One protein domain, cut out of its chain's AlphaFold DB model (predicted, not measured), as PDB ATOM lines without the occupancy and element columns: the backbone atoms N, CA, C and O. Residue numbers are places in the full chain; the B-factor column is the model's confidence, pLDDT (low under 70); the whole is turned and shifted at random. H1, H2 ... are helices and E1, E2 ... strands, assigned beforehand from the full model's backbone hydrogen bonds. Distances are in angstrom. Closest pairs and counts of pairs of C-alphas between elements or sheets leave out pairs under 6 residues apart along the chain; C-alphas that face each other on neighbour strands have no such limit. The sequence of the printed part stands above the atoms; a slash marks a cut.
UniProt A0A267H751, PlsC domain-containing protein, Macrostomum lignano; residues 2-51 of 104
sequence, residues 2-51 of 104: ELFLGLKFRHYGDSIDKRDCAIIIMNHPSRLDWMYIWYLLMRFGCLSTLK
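AT A GLANCE: This is residues 2 to 51 of the 104 residues of the protein "PlsC domain-containing protein" of Macrostomum lignano (UniProt A0A267H751). There is little regular structure here: one helix, H1, has a small two-stranded hairpin, E1 and E2, near its side, and a long wide loop, residues 10 to 32, runs from the hairpin to the start of H1. The printed part has 50 residues, with E1, E2 and H1 in that order, an antiparallel sheet and a mixed class; 18 residues are in named elements. It is only just compact, close to loose, with a radius of gyration of the C-alphas of 11.3 A and spans of 30 by 22 by 21 A.

IN THESE COORDINATES: E1, residues 2 to 4, begins at C-alpha 2 (124.171, 127.760, 98.860) and measures 6.5 A. E2, residues 7 to 9, measures 6.3 A. H1, residues 33 to 44, measures 18.0 A and ends at C-alpha 44 (129.512, 120.905, 108.909).

HOW THE PARTS SIT: E1 and E2 form a hairpin, antiparallel at 138 degrees, with N 4 and O 7 2.9 A apart, within hydrogen-bond range. The closest C-alphas of E1 and H1, those of Phe 4 and Tyr 39, are 7.3 A apart. In H1, 6 of 8 O i to N i+4 pairs are within hydrogen-bond range.

THE WHOLE: The two farthest C-alphas, of Gly 6 and Arg 19, are 30.8 A apart. The printed part has no cut. The link E1 to E2 is tight and the link E2 to H1 long; residues 27 to 33 stand free. The mean pLDDT of the printed part is 84.7, with residue 2 under 70.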
ATOM      1  N   GLU A   2     125.110 127.547  97.759       69.62
ATOM      2  CA  GLU A   2     124.171 127.760  98.860       69.62
ATOM      3  C   GLU A   2     124.024 129.263  99.110       69.62
ATOM      4  O   GLU A   2     124.977 130.030  98.929       69.62
ATOM      5  N   LEU A   3     122.804 129.675  99.453       75.81
ATOM      6  CA  LEU A   3     122.465 131.062  99.734       75.81
ATOM      7  C   LEU A   3     122.411 131.250 101.252       75.81
ATOM      8  O   LEU A   3     121.650 130.562 101.928       75.81
ATOM      9  N   PHE A   4     123.187 132.185 101.786       77.62
ATOM     10  CA  PHE A   4     123.154 132.549 103.200       77.62
ATOM     11  C   PHE A   4     123.138 134.070 103.324       77.62
ATOM     12  O   PHE A   4     124.004 134.741 102.770       77.62
ATOM     13  N   LEU A   5     122.122 134.618 103.999       80.56
ATOM     14  CA  LEU A   5     121.882 136.069 104.099       80.56
ATOM     15  C   LEU A   5     121.861 136.788 102.731       80.56
ATOM     16  O   LEU A   5     122.369 137.896 102.590       80.56
ATOM     17  N   GLY A   6     121.322 136.135 101.695       82.69
ATOM     18  CA  GLY A   6     121.305 136.673 100.326       82.69
ATOM     19  C   GLY A   6     122.654 136.614  99.598       82.69
ATOM     20  O   GLY A   6     122.725 136.940  98.415       82.69
ATOM     21  N   LEU A   7     123.716 136.156 100.265       84.00
ATOM     22  CA  LEU A   7     125.035 135.960  99.679       84.00
ATOM     23  C   LEU A   7     125.178 134.542  99.139       84.00
ATOM     24  O   LEU A   7     124.692 133.563  99.707       84.00
ATOM     25  N   LYS A   8     125.892 134.439  98.024       87.81
ATOM     26  CA  LYS A   8     126.159 133.189  97.326       87.81
ATOM     27  C   LYS A   8     127.491 132.613  97.792       87.81
ATOM     28  O   LYS A   8     128.542 133.122  97.406       87.81
ATOM     29  N   PHE A   9     127.454 131.530  98.559       86.75
ATOM     30  CA  PHE A   9     128.662 130.875  99.050       86.75
ATOM     31  C   PHE A   9     129.121 129.749  98.118       86.75
ATOM     32  O   PHE A   9     128.333 128.936  97.613       86.75
ATOM     33  N   ARG A  10     130.437 129.701  97.901       88.06
ATOM     34  CA  ARG A  10     131.155 128.580  97.293       88.06
ATOM     35  C   ARG A  10     132.339 128.241  98.193       88.06
ATOM     36  O   ARG A  10     133.126 129.127  98.506       88.06
ATOM     37  N   HIS A  11     132.444 126.981  98.591       85.44
ATOM     38  CA  HIS A  11     133.603 126.441  99.295       85.44
ATOM     39  C   HIS A  11     134.254 125.367  98.419       85.44
ATOM     40  O   HIS A  11     133.572 124.725  97.618       85.44
ATOM     41  N   TYR A  12     135.564 125.201  98.562       89.56
ATOM     42  CA  TYR A  12     136.381 124.226  97.845       89.56
ATOM     43  C   TYR A  12     137.415 123.654  98.817       89.56
ATOM     44  O   TYR A  12     137.795 124.347  99.761       89.56
ATOM     45  N   GLY A  13     137.881 122.432  98.564       88.88
ATOM     46  CA  GLY A  13     138.862 121.740  99.402       88.88
ATOM     47  C   GLY A  13     138.265 120.566 100.176       88.88
ATOM     48  O   GLY A  13     137.141 120.140  99.902       88.88
ATOM     49  N   ASP A  14     139.050 120.053 101.119       87.00
ATOM     50  CA  ASP A  14     138.705 118.875 101.910       87.00
ATOM     51  C   ASP A  14     137.609 119.165 102.945       87.00
ATOM     52  O   ASP A  14     137.388 120.302 103.378       87.00
ATOM     53  N   SER A  15     136.894 118.117 103.351       80.31
ATOM     54  CA  SER A  15     135.890 118.208 104.410       80.31
ATOM     55  C   SER A  15     136.536 118.398 105.780       80.31
ATOM     56  O   SER A  15     137.536 117.758 106.090       80.31
ATOM     57  N   ILE A  16     135.903 119.200 106.637       80.06
ATOM     58  CA  ILE A  16     136.322 119.369 108.031       80.06
ATOM     59  C   ILE A  16     135.826 118.169 108.853       80.06
ATOM     60  O   ILE A  16     134.611 117.986 108.992       80.06
ATOM     61  N   ASP A  17     136.737 117.372 109.421       80.50
ATOM     62  CA  ASP A  17     136.375 116.352 110.414       80.50
ATOM     63  C   ASP A  17     136.093 117.023 111.765       80.50
ATOM     64  O   ASP A  17     136.906 117.765 112.309       80.50
ATOM     65  N   LYS A  18     134.922 116.741 112.341       75.00
ATOM     66  CA  LYS A  18     134.512 117.248 113.661       75.00
ATOM     67  C   LYS A  18     135.347 116.699 114.810       75.00
ATOM     68  O   LYS A  18     135.243 117.177 115.938       75.00
ATOM     69  N   ARG A  19     136.034 115.584 114.576       76.19
ATOM     70  CA  ARG A  19     136.811 114.878 115.591       76.19
ATOM     71  C   ARG A  19     138.187 115.493 115.778       76.19
ATOM     72  O   ARG A  19     138.763 115.235 116.837       76.19
ATOM     73  N   ASP A  20     138.633 116.287 114.810       77.88
ATOM     74  CA  ASP A  20     139.947 116.901 114.783       77.88
ATOM     75  C   ASP A  20     139.907 118.330 115.312       77.88
ATOM     76  O   ASP A  20     138.963 119.096 115.109       77.88
ATOM     77  N   CYS A  21     140.981 118.691 116.001       79.44
ATOM     78  CA  CYS A  21     141.225 120.052 116.433       79.44
ATOM     79  C   CYS A  21     141.918 120.823 115.307       79.44
ATOM     80  O   CYS A  21     142.984 120.409 114.855       79.44
ATOM     81  N   ALA A  22     141.366 121.968 114.905       83.88
ATOM     82  CA  ALA A  22     141.925 122.780 113.827       83.88
ATOM     83  C   ALA A  22     142.087 124.250 114.233       83.88
ATOM     84  O   ALA A  22     141.240 124.812 114.926       83.88
ATOM     85  N   ILE A  23     143.160 124.876 113.742       88.38
ATOM     86  CA  ILE A  23     143.334 126.332 113.757       88.38
ATOM     87  C   ILE A  23     142.905 126.850 112.397       88.38
ATOM     88  O   ILE A  23     143.477 126.472 111.376       88.38
ATOM     89  N   ILE A  24     141.915 127.737 112.384       88.19
ATOM     90  CA  ILE A  24     141.464 128.372 111.152       88.19
ATOM     91  C   ILE A  24     142.097 129.754 111.063       88.19
ATOM     92  O   ILE A  24     141.829 130.628 111.884       88.19
ATOM     93  N   ILE A  25     142.920 129.948 110.038       90.19
ATOM     94  CA  ILE A  25     143.494 131.246 109.699       90.19
ATOM     95  C   ILE A  25     142.778 131.739 108.452       90.19
ATOM     96  O   ILE A  25     142.783 131.078 107.415       90.19
ATOM     97  N   MET A  26     142.156 132.906 108.559       88.12
ATOM     98  CA  MET A  26     141.458 133.539 107.451       88.12
ATOM     99  C   MET A  26     142.014 134.930 107.190       88.12
ATOM    100  O   MET A  26     142.426 135.635 108.108       88.12
ATOM    101  N   ASN A  27     142.007 135.328 105.921       89.69
ATOM    102  CA  ASN A  27     142.222 136.723 105.570       89.69
ATOM    103  C   ASN A  27     141.057 137.569 106.126       89.69
ATOM    104  O   ASN A  27     139.913 137.116 106.058       89.69
ATOM    105  N   HIS A  28     141.336 138.786 106.608       88.81
ATOM    106  CA  HIS A  28     140.360 139.705 107.222       88.81
ATOM    107  C   HIS A  28     140.073 140.928 106.323       88.81
ATOM    108  O   HIS A  28     140.459 142.050 106.659       88.81
ATOM    109  N   PRO A  29     139.443 140.756 105.140       85.31
ATOM    110  CA  PRO A  29     139.218 141.855 104.201       85.31
ATOM    111  C   PRO A  29     138.030 142.749 104.583       85.31
ATOM    112  O   PRO A  29     137.908 143.859 104.071       85.31
ATOM    113  N   SER A  30     137.119 142.274 105.438       86.44
ATOM    114  CA  SER A  30     135.913 143.004 105.832       86.44
ATOM    115  C   SER A  30     135.590 142.773 107.305       86.44
ATOM    116  O   SER A  30     136.035 141.804 107.900       86.44
ATOM    117  N   ARG A  31     134.758 143.643 107.890       83.12
ATOM    118  CA  ARG A  31     134.313 143.517 109.292       83.12
ATOM    119  C   ARG A  31     133.346 142.355 109.539       83.12
ATOM    120  O   ARG A  31     133.006 142.103 110.691       83.12
ATOM    121  N   LEU A  32     132.839 141.731 108.475       82.50
ATOM    122  CA  LEU A  32     131.858 140.640 108.524       82.50
ATOM    123  C   LEU A  32     132.474 139.306 108.093       82.50
ATOM    124  O   LEU A  32     131.765 138.315 107.949       82.50
ATOM    125  N   ASP A  33     133.779 139.277 107.858       83.75
ATOM    126  CA  ASP A  33     134.503 138.098 107.407       83.75
ATOM    127  C   ASP A  33     134.336 136.909 108.370       83.75
ATOM    128  O   ASP A  33     134.051 135.799 107.936       83.75
ATOM    129  N   TRP A  34     134.381 137.148 109.678       83.81
ATOM    130  CA  TRP A  34     134.168 136.145 110.717       83.81
ATOM    131  C   TRP A  34     132.757 135.538 110.671       83.81
ATOM    132  O   TRP A  34     132.581 134.389 111.061       83.81
ATOM    133  N   MET A  35     131.753 136.226 110.116       86.75
ATOM    134  CA  MET A  35     130.426 135.630 109.898       86.75
ATOM    135  C   MET A  35     130.439 134.580 108.780       86.75
ATOM    136  O   MET A  35     129.595 133.683 108.759       86.75
ATOM    137  N   TYR A  36     131.396 134.639 107.853       86.81
ATOM    138  CA  TYR A  36     131.541 133.624 106.809       86.81
ATOM    139  C   TYR A  36     131.998 132.285 107.389       86.81
ATOM    140  O   TYR A  36     131.570 131.234 106.903       86.81
ATOM    141  N   ILE A  37     132.784 132.306 108.474       88.00
ATOM    142  CA  ILE A  37     133.167 131.078 109.180       88.00
ATOM    143  C   ILE A  37     131.959 130.410 109.829       88.00
ATOM    144  O   ILE A  37     131.875 129.185 109.850       88.00
ATOM    145  N   TRP A  38     130.992 131.198 110.308       87.50
ATOM    146  CA  TRP A  38     129.774 130.649 110.892       87.50
ATOM    147  C   TRP A  38     129.005 129.829 109.879       87.50
ATOM    148  O   TRP A  38     128.609 128.711 110.183       87.50
ATOM    149  N   TYR A  39     128.839 130.352 108.664       87.31
ATOM    150  CA  TYR A  39     128.199 129.611 107.586       87.31
ATOM    151  C   TYR A  39     128.928 128.286 107.299       87.31
ATOM    152  O   TYR A  39     128.292 127.229 107.282       87.31
ATOM    153  N   LEU A  40     130.259 128.323 107.161       86.94
ATOM    154  CA  LEU A  40     131.058 127.122 106.911       86.94
ATOM    155  C   LEU A  40     130.886 126.084 108.033       86.94
ATOM    156  O   LEU A  40     130.606 124.916 107.772       86.94
ATOM    157  N   LEU A  41     130.988 126.505 109.294       87.81
ATOM    158  CA  LEU A  41     130.885 125.604 110.441       87.81
ATOM    159  C   LEU A  41     129.452 125.148 110.718       87.81
ATOM    160  O   LEU A  41     129.265 124.032 111.192       87.81
ATOM    161  N   MET A  42     128.430 125.941 110.390       87.25
ATOM    162  CA  MET A  42     127.037 125.485 110.409       87.25
ATOM    163  C   MET A  42     126.819 124.359 109.403       87.25
ATOM    164  O   MET A  42     126.172 123.372 109.741       87.25
ATOM    165  N   ARG A  43     127.408 124.457 108.203       84.31
ATOM    166  CA  ARG A  43     127.271 123.433 107.156       84.31
ATOM    167  C   ARG A  43     127.839 122.083 107.574       84.31
ATOM    168  O   ARG A  43     127.272 121.047 107.219       84.31
ATOM    169  N   PHE A  44     128.939 122.106 108.321       84.19
ATOM    170  CA  PHE A  44     129.512 120.905 108.909       84.19
ATOM    171  C   PHE A  44     128.855 120.548 110.240       84.19
ATOM    172  O   PHE A  44     128.918 119.398 110.627       84.19
ATOM    173  N   GLY A  45     128.149 121.452 110.920       85.44
ATOM    174  CA  GLY A  45     127.551 121.213 112.236       85.44
ATOM    175  C   GLY A  45     128.591 121.224 113.359       85.44
ATOM    176  O   GLY A  45     128.565 120.345 114.219       85.44
ATOM    177  N   CYS A  46     129.519 122.180 113.290       86.94
ATOM    178  CA  CYS A  46     130.604 122.447 114.239       86.94
ATOM    179  C   CYS A  46     130.541 123.876 114.805       86.94
ATOM    180  O   CYS A  46     131.488 124.336 115.427       86.94
ATOM    181  N   LEU A  47     129.453 124.624 114.578       87.00
ATOM    182  CA  LEU A  47     129.382 126.027 115.008       87.00
ATOM    183  C   LEU A  47     129.576 126.191 116.527       87.00
ATOM    184  O   LEU A  47     130.214 127.143 116.961       87.00
ATOM    185  N   SER A  48     129.065 125.255 117.332       85.56
ATOM    186  CA  SER A  48     129.167 125.298 118.796       85.56
ATOM    187  C   SER A  48     130.594 125.131 119.329       85.56
ATOM    188  O   SER A  48     130.862 125.522 120.464       85.56
ATOM    189  N   THR A  49     131.511 124.570 118.534       85.75
ATOM    190  CA  THR A  49     132.914 124.369 118.931       85.75
ATOM    191  C   THR A  49     133.807 125.552 118.559       85.75
ATOM    192  O   THR A  49     134.956 125.605 118.991       85.75
ATOM    193  N   LEU A  50     133.294 126.519 117.791       89.25
ATOM    194  CA  LEU A  50     134.045 127.687 117.349       89.25
ATOM    195  C   LEU A  50     134.495 128.537 118.537       89.25
ATOM    196  O   LEU A  50     133.666 128.959 119.341       89.25
ATOM    197  N   LYS A  51     135.789 128.862 118.582       91.12
ATOM    198  CA  LYS A  51     136.384 129.874 119.462       91.12
ATOM    199  C   LYS A  51     137.073 130.916 118.589       91.12
ATOM    200  O   LYS A  51     137.866 130.555 117.724       91.12
TER     201      LYS A  51